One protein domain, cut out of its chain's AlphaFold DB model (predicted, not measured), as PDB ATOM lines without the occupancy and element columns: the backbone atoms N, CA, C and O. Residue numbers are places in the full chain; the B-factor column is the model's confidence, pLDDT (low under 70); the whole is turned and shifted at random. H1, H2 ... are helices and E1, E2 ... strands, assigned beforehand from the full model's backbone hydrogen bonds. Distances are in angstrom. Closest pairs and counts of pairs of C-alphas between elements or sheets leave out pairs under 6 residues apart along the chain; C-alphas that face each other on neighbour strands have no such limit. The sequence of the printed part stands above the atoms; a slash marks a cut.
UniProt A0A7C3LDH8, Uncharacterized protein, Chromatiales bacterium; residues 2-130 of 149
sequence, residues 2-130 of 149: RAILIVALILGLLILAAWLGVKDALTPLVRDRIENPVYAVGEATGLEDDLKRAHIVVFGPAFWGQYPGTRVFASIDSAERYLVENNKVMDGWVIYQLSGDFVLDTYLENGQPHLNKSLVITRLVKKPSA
ATOM      1  N   ARG A   2     -41.056  23.355  84.316       79.94
ATOM      2  CA  ARG A   2     -41.804  22.589  83.286       79.94
ATOM      3  C   ARG A   2     -42.665  23.445  82.338       79.94
ATOM      4  O   ARG A   2     -42.607  23.241  81.137       79.94
ATOM      5  N   ALA A   3     -43.393  24.439  82.853       81.62
ATOM      6  CA  ALA A   3     -44.211  25.329  82.018       81.62
ATOM      7  C   ALA A   3     -43.372  26.183  81.043       81.62
ATOM      8  O   ALA A   3     -43.749  26.347  79.891       81.62
ATOM      9  N   ILE A   4     -42.200  26.658  81.481       89.69
ATOM     10  CA  ILE A   4     -41.276  27.440  80.642       89.69
ATOM     11  C   ILE A   4     -40.722  26.573  79.504       89.69
ATOM     12  O   ILE A   4     -40.670  27.025  78.366       89.69
ATOM     13  N   LEU A   5     -40.376  25.311  79.789       93.06
ATOM     14  CA  LEU A   5     -39.937  24.347  78.772       93.06
ATOM     15  C   LEU A   5     -41.026  24.066  77.727       93.06
ATOM     16  O   LEU A   5     -40.723  24.024  76.540       93.06
ATOM     17  N   ILE A   6     -42.285  23.920  78.150       92.94
ATOM     18  CA  ILE A   6     -43.414  23.698  77.232       92.94
ATOM     19  C   ILE A   6     -43.616  24.913  76.322       92.94
ATOM     20  O   ILE A   6     -43.715  24.757  75.108       92.94
ATOM     21  N   VAL A   7     -43.622  26.124  76.887       92.88
ATOM     22  CA  VAL A   7     -43.780  27.361  76.106       92.88
ATOM     23  C   VAL A   7     -42.624  27.543  75.119       92.88
ATOM     24  O   VAL A   7     -42.865  27.841  73.952       92.88
ATOM     25  N   ALA A   8     -41.381  27.305  75.545       93.12
ATOM     26  CA  ALA A   8     -40.217  27.388  74.666       93.12
ATOM     27  C   ALA A   8     -40.283  26.375  73.509       93.12
ATOM     28  O   ALA A   8     -39.930  26.709  72.380       93.12
ATOM     29  N   LEU A   9     -40.780  25.161  73.763       95.38
ATOM     30  CA  LEU A   9     -40.918  24.119  72.743       95.38
ATOM     31  C   LEU A   9     -42.016  24.456  71.725       95.38
ATOM     32  O   LEU A   9     -41.808  24.280  70.526       95.38
ATOM     33  N   ILE A  10     -43.144  25.016  72.178       94.50
ATOM     34  CA  ILE A  10     -44.207  25.513  71.291       94.50
ATOM     35  C   ILE A  10     -43.684  26.657  70.419       94.50
ATOM     36  O   ILE A  10     -43.877  26.635  69.206       94.50
ATOM     37  N   LEU A  11     -42.981  27.630  71.005       94.69
ATOM     38  CA  LEU A  11     -42.384  28.732  70.246       94.69
ATOM     39  C   LEU A  11     -41.359  28.226  69.226       94.69
ATOM     40  O   LEU A  11     -41.386  28.656  68.077       94.69
ATOM     41  N   GLY A  12     -40.508  27.270  69.609       94.56
ATOM     42  CA  GLY A  12     -39.560  26.637  68.694       94.56
ATOM     43  C   GLY A  12     -40.247  25.945  67.513       94.56
ATOM     44  O   GLY A  12     -39.823  26.117  66.372       94.56
ATOM     45  N   LEU A  13     -41.347  25.225  67.761       91.62
ATOM     46  CA  LEU A  13     -42.146  24.592  66.706       91.62
ATOM     47  C   LEU A  13     -42.814  25.614  65.784       91.62
ATOM     48  O   LEU A  13     -42.812  25.417  64.572       91.62
ATOM     49  N   LEU A  14     -43.350  26.711  66.325       89.56
ATOM     50  CA  LEU A  14     -43.953  27.776  65.520       89.56
ATOM     51  C   LEU A  14     -42.918  28.477  64.638       89.56
ATOM     52  O   LEU A  14     -43.186  28.720  63.464       89.56
ATOM     53  N   ILE A  15     -41.725  28.747  65.172       89.25
ATOM     54  CA  ILE A  15     -40.615  29.323  64.401       89.25
ATOM     55  C   ILE A  15     -40.194  28.365  63.285       89.25
ATOM     56  O   ILE A  15     -40.030  28.793  62.145       89.25
ATOM     57  N   LEU A  16     -40.061  27.069  63.580       87.81
ATOM     58  CA  LEU A  16     -39.696  26.070  62.578       87.81
ATOM     59  C   LEU A  16     -40.770  25.940  61.488       87.81
ATOM     60  O   LEU A  16     -40.441  25.894  60.307       87.81
ATOM     61  N   ALA A  17     -42.049  25.925  61.870       81.06
ATOM     62  CA  ALA A  17     -43.167  25.877  60.933       81.06
ATOM     63  C   ALA A  17     -43.209  27.123  60.033       81.06
ATOM     64  O   ALA A  17     -43.371  26.995  58.819       81.06
ATOM     65  N   ALA A  18     -42.996  28.311  60.606       80.31
ATOM     66  CA  ALA A  18     -42.888  29.552  59.847       80.31
ATOM     67  C   ALA A  18     -41.691  29.516  58.884       80.31
ATOM     68  O   ALA A  18     -41.830  29.854  57.711       80.31
ATOM     69  N   TRP A  19     -40.531  29.036  59.341       81.25
ATOM     70  CA  TRP A  19     -39.333  28.916  58.510       81.25
ATOM     71  C   TRP A  19     -39.536  27.970  57.322       81.25
ATOM     72  O   TRP A  19     -39.180  28.304  56.191       81.25
ATOM     73  N   LEU A  20     -40.154  26.810  57.555       77.88
ATOM     74  CA  LEU A  20     -40.464  25.844  56.502       77.88
ATOM     75  C   LEU A  20     -41.428  26.409  55.452       77.88
ATOM     76  O   LEU A  20     -41.275  26.076  54.282       77.88
ATOM     77  N   GLY A  21     -42.372  27.270  55.841       69.06
ATOM     78  CA  GLY A  21     -43.272  27.944  54.900       69.06
ATOM     79  C   GLY A  21     -42.612  29.081  54.113       69.06
ATOM     80  O   GLY A  21     -42.985  29.335  52.972       69.06
ATOM     81  N   VAL A  22     -41.624  29.762  54.701       72.38
ATOM     82  CA  VAL A  22     -40.960  30.923  54.085       72.38
ATOM     83  C   VAL A  22     -39.820  30.512  53.150       72.38
ATOM     84  O   VAL A  22     -39.618  31.162  52.125       72.38
ATOM     85  N   LYS A  23     -39.087  29.429  53.447       73.81
ATOM     86  CA  LYS A  23     -37.908  29.025  52.657       73.81
ATOM     87  C   LYS A  23     -38.225  28.828  51.168       73.81
ATOM     88  O   LYS A  23     -37.455  29.274  50.325       73.81
ATOM     89  N   ASP A  24     -39.378  28.232  50.858       66.50
ATOM     90  CA  ASP A  24     -39.767  27.904  49.482       66.50
ATOM     91  C   ASP A  24     -40.155  29.163  48.690       66.50
ATOM     92  O   ASP A  24     -39.982  29.212  47.474       66.50
ATOM     93  N   ALA A  25     -40.592  30.220  49.383       67.00
ATOM     94  CA  ALA A  25     -40.831  31.528  48.782       67.00
ATOM     95  C   ALA A  25     -39.528  32.319  48.535       67.00
ATOM     96  O   ALA A  25     -39.518  33.209  47.684       67.00
ATOM     97  N   LEU A  26     -38.437  32.005  49.250       72.44
ATOM     98  CA  LEU A  26     -37.165  32.744  49.200       72.44
ATOM     99  C   LEU A  26     -36.107  32.144  48.263       72.44
ATOM    100  O   LEU A  26     -35.107  32.806  47.988       72.44
ATOM    101  N   THR A  27     -36.297  30.925  47.760       83.75
ATOM    102  CA  THR A  27     -35.400  30.304  46.771       83.75
ATOM    103  C   THR A  27     -36.030  30.359  45.379       83.75
ATOM    104  O   THR A  27     -36.786  29.449  45.026       83.75
ATOM    105  N   PRO A  28     -35.775  31.415  44.584       87.94
ATOM    106  CA  PRO A  28     -36.404  31.546  43.282       87.94
ATOM    107  C   PRO A  28     -35.902  30.467  42.317       87.94
ATOM    108  O   PRO A  28     -34.706  30.185  42.238       87.94
ATOM    109  N   LEU A  29     -36.822  29.875  41.560       91.94
ATOM    110  CA  LEU A  29     -36.505  28.895  40.532       91.94
ATOM    111  C   LEU A  29     -36.040  29.603  39.254       91.94
ATOM    112  O   LEU A  29     -36.705  30.498  38.730       91.94
ATOM    113  N   VAL A  30     -34.920  29.138  38.710       93.44
ATOM    114  CA  VAL A  30     -34.425  29.515  37.385       93.44
ATOM    115  C   VAL A  30     -34.311  28.241  36.561       93.44
ATOM    116  O   VAL A  30     -33.606  27.320  36.965       93.44
ATOM    117  N   ARG A  31     -35.042  28.151  35.446       93.12
ATOM    118  CA  ARG A  31     -34.966  26.997  34.544       93.12
ATOM    119  C   ARG A  31     -33.887  27.189  33.491       93.12
ATOM    120  O   ARG A  31     -33.789  28.255  32.892       93.12
ATOM    121  N   ASP A  32     -33.172  26.110  33.191       90.81
ATOM    122  CA  ASP A  32     -32.180  26.085  32.108       90.81
ATOM    123  C   ASP A  32     -32.829  26.020  30.716       90.81
ATOM    124  O   ASP A  32     -32.285  26.522  29.734       90.81
ATOM    125  N   ARG A  33     -34.013  25.400  30.620       92.56
ATOM    126  CA  ARG A  33     -34.802  25.288  29.388       92.56
ATOM    127  C   ARG A  33     -36.243  25.715  29.653       92.56
ATOM    128  O   ARG A  33     -36.886  25.196  30.565       92.56
ATOM    129  N   ILE A  34     -36.728  26.636  28.824       94.81
ATOM    130  CA  ILE A  34     -38.088  27.178  28.856       94.81
ATOM    131  C   ILE A  34     -38.723  26.886  27.496       94.81
ATOM    132  O   ILE A  34     -38.223  27.363  26.477       94.81
ATOM    133  N   GLU A  35     -39.793  26.097  27.480       95.94
ATOM    134  CA  GLU A  35     -40.537  25.771  26.256       95.94
ATOM    135  C   GLU A  35     -41.751  26.690  26.107       95.94
ATOM    136  O   GLU A  35     -42.041  27.166  25.011       95.94
ATOM    137  N   ASN A  36     -42.398  27.016  27.227       97.00
ATOM    138  CA  ASN A  36     -43.544  27.912  27.303       97.00
ATOM    139  C   ASN A  36     -43.180  29.108  28.191       97.00
ATOM    140  O   ASN A  36     -43.250  29.005  29.417       97.00
ATOM    141  N   PRO A  37     -42.767  30.251  27.621       96.38
ATOM    142  CA  PRO A  37     -42.421  31.426  28.410       96.38
ATOM    143  C   PRO A  37     -43.586  31.899  29.282       96.38
ATOM    144  O   PRO A  37     -44.732  31.942  28.837       96.38
ATOM    145  N   VAL A  38     -43.275  32.309  30.509       97.38
ATOM    146  CA  VAL A  38     -44.237  32.912  31.434       97.38
ATOM    147  C   VAL A  38     -44.008  34.417  31.545       97.38
ATOM    148  O   VAL A  38     -42.877  34.892  31.692       97.38
ATOM    149  N   TYR A  39     -45.103  35.169  31.483       97.00
ATOM    150  CA  TYR A  39     -45.102  36.624  31.555       97.00
ATOM    151  C   TYR A  39     -45.878  37.104  32.774       97.00
ATOM    152  O   TYR A  39     -46.855  36.486  33.188       97.00
ATOM    153  N   ALA A  40     -45.465  38.236  33.323       95.94
ATOM    154  CA  ALA A  40     -46.171  38.937  34.382       95.94
ATOM    155  C   ALA A  40     -46.149  40.440  34.114       95.94
ATOM    156  O   ALA A  40     -45.477  40.925  33.198       95.94
ATOM    157  N   VAL A  41     -46.936  41.158  34.906       94.19
ATOM    158  CA  VAL A  41     -47.061  42.608  34.818       94.19
ATOM    159  C   VAL A  41     -46.712  43.262  36.145       94.19
ATOM    160  O   VAL A  41     -46.880  42.667  37.208       94.19
ATOM    161  N   GLY A  42     -46.215  44.488  36.094       90.62
ATOM    162  CA  GLY A  42     -45.871  45.266  37.284       90.62
ATOM    163  C   GLY A  42     -45.405  46.659  36.905       90.62
ATOM    164  O   GLY A  42     -45.327  46.979  35.727       90.62
ATOM    165  N   GLU A  43     -45.126  47.505  37.883       86.81
ATOM    166  CA  GLU A  43     -44.765  48.900  37.631       86.81
ATOM    167  C   GLU A  43     -43.415  49.040  36.895       86.81
ATOM    168  O   GLU A  43     -42.475  48.291  37.161       86.81
ATOM    169  N   ALA A  44     -43.305  49.991  35.956       80.00
ATOM    170  CA  ALA A  44     -42.055  50.250  35.229       80.00
ATOM    171  C   ALA A  44     -40.967  50.908  36.082       80.00
ATOM    172  O   ALA A  44     -39.786  50.821  35.735       80.00
ATOM    173  N   THR A  45     -41.373  51.674  37.098       77.88
ATOM    174  CA  THR A  45     -40.529  52.671  37.761       77.88
ATOM    175  C   THR A  45     -39.281  52.012  38.349       77.88
ATOM    176  O   THR A  45     -39.375  51.208  39.266       77.88
ATOM    177  N   GLY A  46     -38.105  52.327  37.795       73.06
ATOM    178  CA  GLY A  46     -36.812  51.791  38.246       73.06
ATOM    179  C   GLY A  46     -36.477  50.365  37.787       73.06
ATOM    180  O   GLY A  46     -35.311  49.979  37.831       73.06
ATOM    181  N   LEU A  47     -37.442  49.615  37.238       80.69
ATOM    182  CA  LEU A  47     -37.285  48.188  36.940       80.69
ATOM    183  C   LEU A  47     -36.120  47.894  35.983       80.69
ATOM    184  O   LEU A  47     -35.375  46.937  36.163       80.69
ATOM    185  N   GLU A  48     -35.941  48.722  34.955       78.75
ATOM    186  CA  GLU A  48     -34.890  48.544  33.944       78.75
ATOM    187  C   GLU A  48     -33.475  48.710  34.517       78.75
ATOM    188  O   GLU A  48     -32.541  48.044  34.065       78.75
ATOM    189  N   ASP A  49     -33.306  49.592  35.502       83.69
ATOM    190  CA  ASP A  49     -32.020  49.810  36.161       83.69
ATOM    191  C   ASP A  49     -31.779  48.792  37.274       83.69
ATOM    192  O   ASP A  49     -30.644  48.335  37.441       83.69
ATOM    193  N   ASP A  50     -32.835  48.363  37.963       85.19
ATOM    194  CA  ASP A  50     -32.766  47.307  38.969       85.19
ATOM    195  C   ASP A  50     -32.378  45.963  38.341       85.19
ATOM    196  O   ASP A  50     -31.493  45.281  38.860       85.19
ATOM    197  N   LEU A  51     -32.923  45.629  37.164       85.88
ATOM    198  CA  LEU A  51     -32.572  44.408  36.424       85.88
ATOM    199  C   LEU A  51     -31.095  44.341  36.008       85.88
ATOM    200  O   LEU A  51     -30.563  43.249  35.818       85.88
ATOM    201  N   LYS A  52     -30.414  45.485  35.862       84.38
ATOM    202  CA  LYS A  52     -28.968  45.523  35.569       84.38
ATOM    203  C   LYS A  52     -28.116  45.283  36.813       84.38
ATOM    204  O   LYS A  52     -26.949  44.923  36.686       84.38
ATOM    205  N   ARG A  53     -28.660  45.559  38.001       85.31
ATOM    206  CA  ARG A  53     -27.921  45.562  39.272       85.31
ATOM    207  C   ARG A  53     -28.177  44.315  40.104       85.31
ATOM    208  O   ARG A  53     -27.292  43.907  40.851       85.31
ATOM    209  N   ALA A  54     -29.370  43.741  40.007       84.25
ATOM    210  CA  ALA A  54     -29.808  42.653  40.863       84.25
ATOM    211  C   ALA A  54     -30.823  41.739  40.169       84.25
ATOM    212  O   ALA A  54     -31.506  42.112  39.216       84.25
ATOM    213  N   HIS A  55     -30.957  40.531  40.714       86.19
ATOM    214  CA  HIS A  55     -32.079  39.659  40.398       86.19
ATOM    215  C   HIS A  55     -33.316  40.121  41.163       86.19
ATOM    216  O   HIS A  55     -33.298  40.213  42.390       86.19
ATOM    217  N   ILE A  56     -34.397  40.376  40.433       89.50
ATOM    218  CA  ILE A  56     -35.678  40.770  41.014       89.50
ATOM    219  C   ILE A  56     -36.546  39.526  41.125       89.50
ATOM    220  O   ILE A  56     -36.818  38.866  40.120       89.50
ATOM    221  N   VAL A  57     -36.955  39.199  42.350       90.19
ATOM    222  CA  VAL A  57     -37.772  38.022  42.650       90.19
ATOM    223  C   VAL A  57     -39.248  38.380  42.562       90.19
ATOM    224  O   VAL A  57     -39.704  39.348  43.166       90.19
ATOM    225  N   VAL A  58     -39.996  37.556  41.840       91.00
ATOM    226  CA  VAL A  58     -41.454  37.574  41.801       91.00
ATOM    227  C   VAL A  58     -41.949  36.394  42.612       91.00
ATOM    228  O   VAL A  58     -41.621  35.244  42.319       91.00
ATOM    229  N   PHE A  59     -42.706  36.689  43.662       89.19
ATOM    230  CA  PHE A  59     -43.104  35.685  44.634       89.19
ATOM    231  C   PHE A  59     -44.195  34.760  44.089       89.19
ATOM    232  O   PHE A  59     -45.199  35.200  43.515       89.19
ATOM    233  N   GLY A  60     -43.973  33.465  44.316       87.00
ATOM    234  CA  GLY A  60     -44.996  32.432  44.229       87.00
ATOM    235  C   GLY A  60     -45.903  32.439  45.463       87.00
ATOM    236  O   GLY A  60     -45.986  33.455  46.161       87.00
ATOM    237  N   PRO A  61     -46.573  31.320  45.769       86.62
ATOM    238  CA  PRO A  61     -47.495  31.250  46.884       86.62
ATOM    239  C   PRO A  61     -46.731  31.422  48.196       86.62
ATOM    240  O   PRO A  61     -45.648  30.860  48.372       86.62
ATOM    241  N   ALA A  62     -47.306  32.165  49.135       77.00
ATOM    242  CA  ALA A  62     -46.719  32.365  50.458       77.00
ATOM    243  C   ALA A  62     -47.755  32.157  51.570       77.00
ATOM    244  O   ALA A  62     -48.966  32.145  51.329       77.00
ATOM    245  N   PHE A  63     -47.258  31.981  52.801       70.56
ATOM    246  CA  PHE A  63     -48.061  31.892  54.029       70.56
ATOM    247  C   PHE A  63     -49.203  30.865  53.948       70.56
ATOM    248  O   PHE A  63     -50.363  31.192  54.185       70.56
ATOM    249  N   TRP A  64     -48.883  29.620  53.577       68.19
ATOM    250  CA  TRP A  64     -49.863  28.527  53.467       68.19
ATOM    251  C   TRP A  64     -51.063  28.845  52.550       68.19
ATOM    252  O   TRP A  64     -52.182  28.420  52.819       68.19
ATOM    253  N   GLY A  65     -50.829  29.589  51.463       67.50
ATOM    254  CA  GLY A  65     -51.846  29.898  50.452       67.50
ATOM    255  C   GLY A  65     -52.644  31.178  50.708       67.50
ATOM    256  O   GLY A  65     -53.570  31.458  49.960       67.50
ATOM    257  N   GLN A  66     -52.295  31.980  51.723       77.00
ATOM    258  CA  GLN A  66     -52.904  33.308  51.917       77.00
ATOM    259  C   GLN A  66     -52.506  34.308  50.830       77.00
ATOM    260  O   GLN A  66     -53.262  35.225  50.518       77.00
ATOM    261  N   TYR A  67     -51.312  34.139  50.270       81.62
ATOM    262  CA  TYR A  67     -50.902  34.833  49.064       81.62
ATOM    263  C   TYR A  67     -50.833  33.800  47.943       81.62
ATOM    264  O   TYR A  67     -49.990  32.903  48.031       81.62
ATOM    265  N   PRO A  68     -51.681  33.898  46.908       80.56
ATOM    266  CA  PRO A  68     -51.697  32.922  45.823       80.56
ATOM    267  C   PRO A  68     -50.499  33.036  44.872       80.56
ATOM    268  O   PRO A  68     -50.327  32.237  43.960       80.56
ATOM    269  N   GLY A  69     -49.635  34.027  45.077       84.69
ATOM    270  CA  GLY A  69     -48.560  34.324  44.148       84.69
ATOM    271  C   GLY A  69     -48.961  35.378  43.130       84.69
ATOM    272  O   GLY A  69     -50.086  35.881  43.087       84.69
ATOM    273  N   THR A  70     -47.994  35.742  42.301       91.88
ATOM    274  CA  THR A  70     -48.221  36.714  41.233       91.88
ATOM    275  C   THR A  70     -49.039  36.087  40.108       91.88
ATOM    276  O   THR A  70     -48.751  34.974  39.664       91.88
ATOM    277  N   ARG A  71     -50.053  36.817  39.629       95.00
ATOM    278  CA  ARG A  71     -50.804  36.452  38.425       95.00
ATOM    279  C   ARG A  71     -49.893  36.504  37.203       95.00
ATOM    280  O   ARG A  71     -49.141  37.462  37.021       95.00
ATOM    281  N   VAL A  72     -50.005  35.498  36.347       97.25
ATOM    282  CA  VAL A  72     -49.140  35.323  35.178       97.25
ATOM    283  C   VAL A  72     -49.925  34.999  33.915       97.25
ATOM    284  O   VAL A  72     -51.109  34.663  33.944       97.25
ATOM    285  N   PHE A  73     -49.242  35.113  32.782       97.44
ATOM    286  CA  PHE A  73     -49.812  35.049  31.446       97.44
ATOM    287  C   PHE A  73     -48.963  34.148  30.548       97.44
ATOM    288  O   PHE A  73     -47.732  34.170  30.616       97.44
ATOM    289  N   ALA A  74     -49.627  33.377  29.685       96.75
ATOM    290  CA  ALA A  74     -48.975  32.493  28.716       96.75
ATOM    291  C   ALA A  74     -48.424  33.252  27.496       96.75
ATOM    292  O   ALA A  74     -47.626  32.721  26.730       96.75
ATOM    293  N   SER A  75     -48.876  34.491  27.280       95.69
ATOM    294  CA  SER A  75     -48.482  35.305  26.134       95.69
ATOM    295  C   SER A  75     -48.426  36.788  26.478       95.69
ATOM    296  O   SER A  75     -49.106  37.264  27.387       95.69
ATOM    297  N   ILE A  76     -47.655  37.533  25.688       94.38
ATOM    298  CA  ILE A  76     -47.586  38.996  25.776       94.38
ATOM    299  C   ILE A  76     -48.965  39.607  25.496       94.38
ATOM    300  O   ILE A  76     -49.394  40.481  26.239       94.38
ATOM    301  N   ASP A  77     -49.691  39.101  24.495       92.94
ATOM    302  CA  ASP A  77     -51.012  39.621  24.115       92.94
ATOM    303  C   ASP A  77     -52.042  39.503  25.247       92.94
ATOM    304  O   ASP A  77     -52.874  40.391  25.438       92.94
ATOM    305  N   SER A  78     -51.996  38.413  26.022       94.00
ATOM    306  CA  SER A  78     -52.899  38.236  27.168       94.00
ATOM    307  C   SER A  78     -52.527  39.147  28.341       94.00
ATOM    308  O   SER A  78     -53.423  39.710  28.973       94.00
ATOM    309  N   ALA A  79     -51.231  39.360  28.583       94.19
ATOM    310  CA  ALA A  79     -50.755  40.335  29.561       94.19
ATOM    311  C   ALA A  79     -51.120  41.778  29.163       94.19
ATOM    312  O   ALA A  79     -51.573  42.559  29.997       94.19
ATOM    313  N   GLU A  80     -50.982  42.138  27.887       92.31
ATOM    314  CA  GLU A  80     -51.342  43.464  27.375       92.31
ATOM    315  C   GLU A  80     -52.841  43.723  27.473       92.31
ATOM    316  O   GLU A  80     -53.254  44.781  27.950       92.31
ATOM    317  N   ARG A  81     -53.664  42.739  27.099       91.81
ATOM    318  CA  ARG A  81     -55.115  42.834  27.268       91.81
ATOM    319  C   ARG A  81     -55.483  43.084  28.729       91.81
ATOM    320  O   ARG A  81     -56.267  43.988  29.001       91.81
ATOM    321  N   TYR A  82     -54.858  42.363  29.661       92.50
ATOM    322  CA  TYR A  82     -55.051  42.599  31.090       92.50
ATOM    323  C   TYR A  82     -54.679  44.033  31.497       92.50
ATOM    324  O   TYR A  82     -55.445  44.676  32.217       92.50
ATOM    325  N   LEU A  83     -53.545  44.560  31.022       90.81
ATOM    326  CA  LEU A  83     -53.142  45.937  31.318       90.81
ATOM    327  C   LEU A  83     -54.168  46.963  30.820       90.81
ATOM    328  O   LEU A  83     -54.465  47.920  31.536       90.81
ATOM    329  N   VAL A  84     -54.704  46.771  29.613       90.00
ATOM    330  CA  VAL A  84     -55.703  47.668  29.011       90.00
ATOM    331  C   VAL A  84     -57.032  47.588  29.760       90.00
ATOM    332  O   VAL A  84     -57.550  48.616  30.189       90.00
ATOM    333  N   GLU A  85     -57.558  46.382  29.975       90.31
ATOM    334  CA  GLU A  85     -58.845  46.150  30.649       90.31
ATOM    335  C   GLU A  85     -58.866  46.682  32.089       90.31
ATOM    336  O   GLU A  85     -59.914  47.082  32.587       90.31
ATOM    337  N   ASN A  86     -57.706  46.719  32.751       88.69
ATOM    338  CA  ASN A  86     -57.572  47.179  34.135       88.69
ATOM    339  C   ASN A  86     -57.002  48.604  34.239       88.69
ATOM    340  O   ASN A  86     -56.622  49.029  35.329       88.69
ATOM    341  N   ASN A  87     -56.911  49.333  33.119       86.69
ATOM    342  CA  ASN A  87     -56.371  50.694  33.029       86.69
ATOM    343  C   ASN A  87     -54.936  50.857  33.588       86.69
ATOM    344  O   ASN A  87     -54.501  51.960  33.910       86.69
ATOM    345  N   LYS A  88     -54.170  49.763  33.667       84.88
ATOM    346  CA  LYS A  88     -52.797  49.721  34.196       84.88
ATOM    347  C   LYS A  88     -51.755  50.286  33.243       84.88
ATOM    348  O   LYS A  88     -50.658  50.642  33.663       84.88
ATOM    349  N   VAL A  89     -52.104  50.416  31.965       80.50
ATOM    350  CA  VAL A  89     -51.275  51.129  30.984       80.50
ATOM    351  C   VAL A  89     -51.037  52.582  31.409       80.50
ATOM    352  O   VAL A  89     -49.915  53.069  31.303       80.50
ATOM    353  N   MET A  90     -52.068  53.259  31.926       68.81
ATOM    354  CA  MET A  90     -51.968  54.655  32.371       68.81
ATOM    355  C   MET A  90     -51.115  54.804  33.634       68.81
ATOM    356  O   MET A  90     -50.463  55.827  33.816       68.81
ATOM    357  N   ASP A  91     -51.069  53.755  34.454       73.50
ATOM    358  CA  ASP A  91     -50.264  53.683  35.675       73.50
ATOM    359  C   ASP A  91     -48.781  53.363  35.384       73.50
ATOM    360  O   ASP A  91     -48.003  53.141  36.308       73.50
ATOM    361  N   GLY A  92     -48.374  53.276  34.109       81.12
ATOM    362  CA  GLY A  92     -46.990  52.985  33.729       81.12
ATOM    363  C   GLY A  92     -46.558  51.548  34.027       81.12
ATOM    364  O   GLY A  92     -45.381  51.295  34.270       81.12
ATOM    365  N   TRP A  93     -47.485  50.590  34.039       90.75
ATOM    366  CA  TRP A  93     -47.147  49.178  34.236       90.75
ATOM    367  C   TRP A  93     -46.541  48.573  32.979       90.75
ATOM    368  O   TRP A  93     -46.887  48.968  31.884       90.75
ATOM    369  N   VAL A  94     -45.669  47.585  33.105       91.62
ATOM    370  CA  VAL A  94     -44.933  46.938  32.016       91.62
ATOM    371  C   VAL A  94     -45.122  45.433  32.044       91.62
ATOM    372  O   VAL A  94     -45.543  44.868  33.052       91.62
ATOM    373  N   ILE A  95     -44.782  44.785  30.933       93.75
ATOM    374  CA  ILE A  95     -44.759  43.330  30.803       93.75
ATOM    375  C   ILE A  95     -43.308  42.864  30.891       93.75
ATOM    376  O   ILE A  95     -42.443  43.337  30.143       93.75
ATOM    377  N   TYR A  96     -43.054  41.896  31.760       94.69
ATOM    378  CA  TYR A  96     -41.754  41.255  31.907       94.69
ATOM    379  C   TYR A  96     -41.869  39.733  31.813       94.69
ATOM    380  O   TYR A  96     -42.923  39.144  32.066       94.69
ATOM    381  N   GLN A  97     -40.773  39.095  31.410       95.38
ATOM    382  CA  GLN A  97     -40.660  37.643  31.324       95.38
ATOM    383  C   GLN A  97     -39.994  37.096  32.583       95.38
ATOM    384  O   GLN A  97     -39.034  37.684  33.088       95.38
ATOM    385  N   LEU A  98     -40.472  35.950  33.060       96.50
ATOM    386  CA  LEU A  98     -39.915  35.252  34.215       96.50
ATOM    387  C   LEU A  98     -39.028  34.073  33.797       96.50
ATOM    388  O   LEU A  98     -39.050  33.625  32.652       96.50
ATOM    389  N   SER A  99     -38.237  33.572  34.740       96.06
ATOM    390  CA  SER A  99     -37.290  32.460  34.577       96.06
ATOM    391  C   SER A  99     -37.913  31.060  34.574       96.06
ATOM    392  O   SER A  99     -37.183  30.068  34.629       96.06
ATOM    393  N   GLY A 100     -39.242  30.969  34.577       95.94
ATOM    394  CA  GLY A 100     -39.981  29.713  34.656       95.94
ATOM    395  C   GLY A 100     -40.568  29.270  33.320       95.94
ATOM    396  O   GLY A 100     -40.386  29.912  32.284       95.94
ATOM    397  N   ASP A 101     -41.322  28.180  33.383       97.19
ATOM    398  CA  ASP A 101     -42.148  27.660  32.300       97.19
ATOM    399  C   ASP A 101     -43.626  27.737  32.699       97.19
ATOM    400  O   ASP A 101     -44.012  27.287  33.780       97.19
ATOM    401  N   PHE A 102     -44.461  28.303  31.830       97.19
ATOM    402  CA  PHE A 102     -45.873  28.544  32.109       97.19
ATOM    403  C   PHE A 102     -46.632  27.254  32.444       97.19
ATOM    404  O   PHE A 102     -47.501  27.269  33.310       97.19
ATOM    405  N   VAL A 103     -46.311  26.128  31.808       96.19
ATOM    406  CA  VAL A 103     -47.036  24.866  32.038       96.19
ATOM    407  C   VAL A 103     -46.621  24.216  33.357       96.19
ATOM    408  O   VAL A 103     -47.423  23.533  33.990       96.19
ATOM    409  N   LEU A 104     -45.376  24.421  33.786       96.19
ATOM    410  CA  LEU A 104     -44.797  23.706  34.924       96.19
ATOM    411  C   LEU A 104     -44.809  24.517  36.224       96.19
ATOM    412  O   LEU A 104     -44.870  23.941  37.312       96.19
ATOM    413  N   ASP A 105     -44.730  25.843  36.124       95.19
ATOM    414  CA  ASP A 105     -44.530  26.739  37.268       95.19
ATOM    415  C   ASP A 105     -45.766  27.594  37.580       95.19
ATOM    416  O   ASP A 105     -45.688  28.575  38.327       95.19
ATOM    417  N   THR A 106     -46.923  27.217  37.030       95.38
ATOM    418  CA  THR A 106     -48.200  27.879  37.302       95.38
ATOM    419  C   THR A 106     -49.261  26.912  37.810       95.38
ATOM    420  O   THR A 106     -49.154  25.692  37.675       95.38
ATOM    421  N   TYR A 107     -50.282  27.467  38.449       94.56
ATOM    422  CA  TYR A 107     -51.502  26.774  38.831       94.56
ATOM    423  C   TYR A 107     -52.702  27.702  38.634       94.56
ATOM    424  O   TYR A 107     -52.541  28.915  38.502       94.56
ATOM    425  N   LEU A 108     -53.910  27.143  38.587       94.50
ATOM    426  CA  LEU A 108     -55.130  27.928  38.423       94.50
ATOM    427  C   LEU A 108     -55.771  28.216  39.778       94.50
ATOM    428  O   LEU A 108     -56.098  27.296  40.524       94.50
ATOM    429  N   GLU A 109     -56.037  29.489  40.035       91.75
ATOM    430  CA  GLU A 109     -56.876  29.947  41.135       91.75
ATOM    431  C   GLU A 109     -58.012  30.789  40.554       91.75
ATOM    432  O   GLU A 109     -57.771  31.759  39.836       91.75
ATOM    433  N   ASN A 110     -59.264  30.395  40.803       91.88
ATOM    434  CA  ASN A 110     -60.450  31.059  40.244       91.88
ATOM    435  C   ASN A 110     -60.389  31.233  38.708       91.88
ATOM    436  O   ASN A 110     -60.807  32.252  38.160       91.88
ATOM    437  N   GLY A 111     -59.824  30.242  38.008       92.88
ATOM    438  CA  GLY A 111     -59.634  30.270  36.552       92.88
ATOM    439  C   GLY A 111     -58.492  31.173  36.068       92.88
ATOM    440  O   GLY A 111     -58.316  31.321  34.862       92.88
ATOM    441  N   GLN A 112     -57.712  31.764  36.976       94.75
ATOM    442  CA  GLN A 112     -56.584  32.638  36.662       94.75
ATOM    443  C   GLN A 112     -55.246  31.952  36.980       94.75
ATOM    444  O   GLN A 112     -55.098  31.399  38.074       94.75
ATOM    445  N   PRO A 113     -54.259  31.990  36.068       96.19
ATOM    446  CA  PRO A 113     -52.937  31.431  36.320       96.19
ATOM    447  C   PRO A 113     -52.146  32.260  37.336       96.19
ATOM    448  O   PRO A 113     -51.971  33.470  37.161       96.19
ATOM    449  N   HIS A 114     -51.618  31.591  38.353       95.50
ATOM    450  CA  HIS A 114     -50.716  32.151  39.355       95.50
ATOM    451  C   HIS A 114     -49.452  31.306  39.462       95.50
ATOM    452  O   HIS A 114     -49.451  30.120  39.128       95.50
ATOM    453  N   LEU A 115     -48.364  31.920  39.914       94.06
ATOM    454  CA  LEU A 115     -47.107  31.220  40.149       94.06
ATOM    455  C   LEU A 115     -47.239  30.201  41.275       94.06
ATOM    456  O   LEU A 115     -47.682  30.557  42.358       94.06
ATOM    457  N   ASN A 116     -46.763  28.975  41.060       92.12
ATOM    458  CA  ASN A 116     -46.650  27.968  42.124       92.12
ATOM    459  C   ASN A 116     -45.282  27.995  42.842       92.12
ATOM    460  O   ASN A 116     -45.101  27.315  43.851       92.12
ATOM    461  N   LYS A 117     -44.331  28.795  42.337       90.25
ATOM    462  CA  LYS A 117     -42.971  28.989  42.863       90.25
ATOM    463  C   LYS A 117     -42.527  30.431  42.661       90.25
ATOM    464  O   LYS A 117     -42.950  31.077  41.706       90.25
ATOM    465  N   SER A 118     -41.636  30.922  43.517       92.00
ATOM    466  CA  SER A 118     -40.972  32.203  43.264       92.00
ATOM    467  C   SER A 118     -40.041  32.088  42.060       92.00
ATOM    468  O   SER A 118     -39.326  31.096  41.924       92.00
ATOM    469  N   LEU A 119     -40.039  33.093  41.189       94.12
ATOM    470  CA  LEU A 119     -39.218  33.160  39.976       94.12
ATOM    471  C   LEU A 119     -38.414  34.459  39.960       94.12
ATOM    472  O   LEU A 119     -38.672  35.357  40.757       94.12
ATOM    473  N   VAL A 120     -37.459  34.587  39.039       94.25
ATOM    474  CA  VAL A 120     -36.789  35.867  38.781       94.25
ATOM    475  C   VAL A 120     -37.277  36.488  37.485       94.25
ATOM    476  O   VAL A 120     -37.595  35.791  36.518       94.25
ATOM    477  N   ILE A 121     -37.298  37.815  37.448       94.31
ATOM    478  CA  ILE A 121     -37.479  38.552  36.204       94.31
ATOM    479  C   ILE A 121     -36.217  38.384  35.354       94.31
ATOM    480  O   ILE A 121     -35.109  38.659  35.811       94.31
ATOM    481  N   THR A 122     -36.385  37.928  34.114       92.06
ATOM    482  CA  THR A 122     -35.273  37.713  33.172       92.06
ATOM    483  C   THR A 122     -35.088  38.882  32.224       92.06
ATOM    484  O   THR A 122     -33.960  39.233  31.888       92.06
ATOM    485  N   ARG A 123     -36.187  39.500  31.781       88.81
ATOM    486  CA  ARG A 123     -36.143  40.679  30.915       88.81
ATOM    487  C   ARG A 123     -37.436  41.474  30.949       88.81
ATOM    488  O   ARG A 123     -38.525  40.917  31.097       88.81
ATOM    489  N   LEU A 124     -37.298  42.768  30.689       90.06
ATOM    490  CA  LEU A 124     -38.400  43.608  30.248       90.06
ATOM    491  C   LEU A 124     -38.766  43.231  28.807       90.06
ATOM    492  O   LEU A 124     -37.893  43.138  27.946       90.06
ATOM    493  N   VAL A 125     -40.049  42.996  28.551       88.69
ATOM    494  CA  VAL A 125     -40.529  42.548  27.237       88.69
ATOM    495  C   VAL A 125     -41.204  43.684  26.493       88.69
ATOM    496  O   VAL A 125     -40.951  43.888  25.308       88.69
ATOM    497  N   LYS A 126     -42.071  44.427  27.183       81.50
ATOM    498  CA  LYS A 126     -42.846  45.497  26.564       81.50
ATOM    499  C   LYS A 126     -43.203  46.555  27.596       81.50
ATOM    500  O   LYS A 126     -43.756  46.243  28.649       81.50
ATOM    501  N   LYS A 127     -42.924  47.812  27.258       71.50
ATOM    502  CA  LYS A 127     -43.589  48.959  27.879       71.50
ATOM    503  C   LYS A 127     -44.899  49.157  27.125       71.50
ATOM    504  O   LYS A 127     -44.858  49.105  25.893       71.50
ATOM    505  N   PRO A 128     -46.054  49.301  27.788       61.19
ATOM    506  CA  PRO A 128     -47.271  49.560  27.059       61.19
ATOM    507  C   PRO A 128     -47.069  50.878  26.328       61.19
ATOM    508  O   PRO A 128     -46.574  51.861  26.886       61.19
ATOM    509  N   SER A 129     -47.374  50.855  25.039       55.78
ATOM    510  CA  SER A 129     -47.405  52.050  24.222       55.78
ATOM    511  C   SER A 129     -48.315  53.033  24.948       55.78
ATOM    512  O   SER A 129     -49.486  52.720  25.167       55.78
ATOM    513  N   ALA A 130     -47.775  54.179  25.378       52.09
ATOM    514  CA  ALA A 130     -48.602  55.257  25.892       52.09
ATOM    515  C   ALA A 130     -49.735  55.459  24.883       52.09
ATOM    516  O   ALA A 130     -49.471  55.534  23.677       52.09
TER     517      ALA A 130
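AT A GLANCE: This is residues 2 to 130 of the 149 residues of an uncharacterized protein of Chromatiales bacterium (UniProt A0A7C3LDH8). A long straight helix, H1, sticks out with its residues 2 to 17 like a handle from a compact body. In the body a strongly twisted sheet of three strands has H3 over one face and the short H2 over the other, with a small separate hairpin of E3 and E4. The printed part has 129 residues, with three named helices and five named strands in the order H1 E1 H2 H3 E2 E3 E4 E5; the sheet runs E1 E2 E5, antiparallel throughout, and the class is mixed, helices and strands. The whole is loose, with a radius of gyration of the C-alphas of 17.9 A, and elongated, spanning 66 by 34 by 32 A.

HOW THE PARTS SIT: Begin with H1, residues 2 to 26, which is not on the sheet and is apart from H2, residues 47 to 53, and from H3, residues 76 to 85. Next look at E1, residues 37 to 43, an edge strand antiparallel to the inner strand E2, residues 93 to 101, at 148 degrees; N 40 and O 96 are 3.0 A apart, within hydrogen-bond range. On the other side of E2 is E5, residues 119 to 126, antiparallel at 134 degrees, with N 97 and O 123 at 2.9 A. H2 is on the sheet at a height of 9.4 A, over E5 and slantwise to the strands, at 51 degrees to E5 on the local plane; their closest C-alphas, of Glu 48 and Leu 124, are 7.1 A apart. H3 is on the opposite face at a height of 9.3 A, over E1 and E2 and along the strands; the closest C-alphas of H3 and E1, of Ile 76 and Tyr 39, are 6.7 A apart. E3, residues 106 to 109, and E4, residues 112 to 115, form an antiparallel hairpin, with N 107 and O 114 at 2.9 A. In H3 every O i to N i+4 pair is within hydrogen-bond range; in H1 19 of 21 are, in H2 2 of 3.

IN THESE COORDINATES: Find C-alpha 2 at (-41.804, 22.589, 83.286); from there H1 runs 35.9 A to C-alpha 26 at (-37.165, 32.744, 49.200). E1 spans 19.9 A, H2 10.0 A and H3 14.2 A. E2 spans 22.2 A and bends by 53 degrees at residue 98; E3 spans 9.7 A and E4 10.2 A. E5 spans 18.6 A, bends by 61 degrees at residue 123 and ends at C-alpha 126, (-42.846, 45.497, 26.564).

THE WHOLE: The C-alphas of Arg 2 and Ala 130, the two farthest apart, are 66.4 A apart, and the printed part has no cut. The link from H2 to H3 is long, 22 residues, and within it residues 57 to 58 pair antiparallel with residues 119 to 120 of E5. The mean pLDDT of the printed part is 87.5; look for values under 70 at residues 21, 24 to 25, 64 to 65, 90 and 128 to 130.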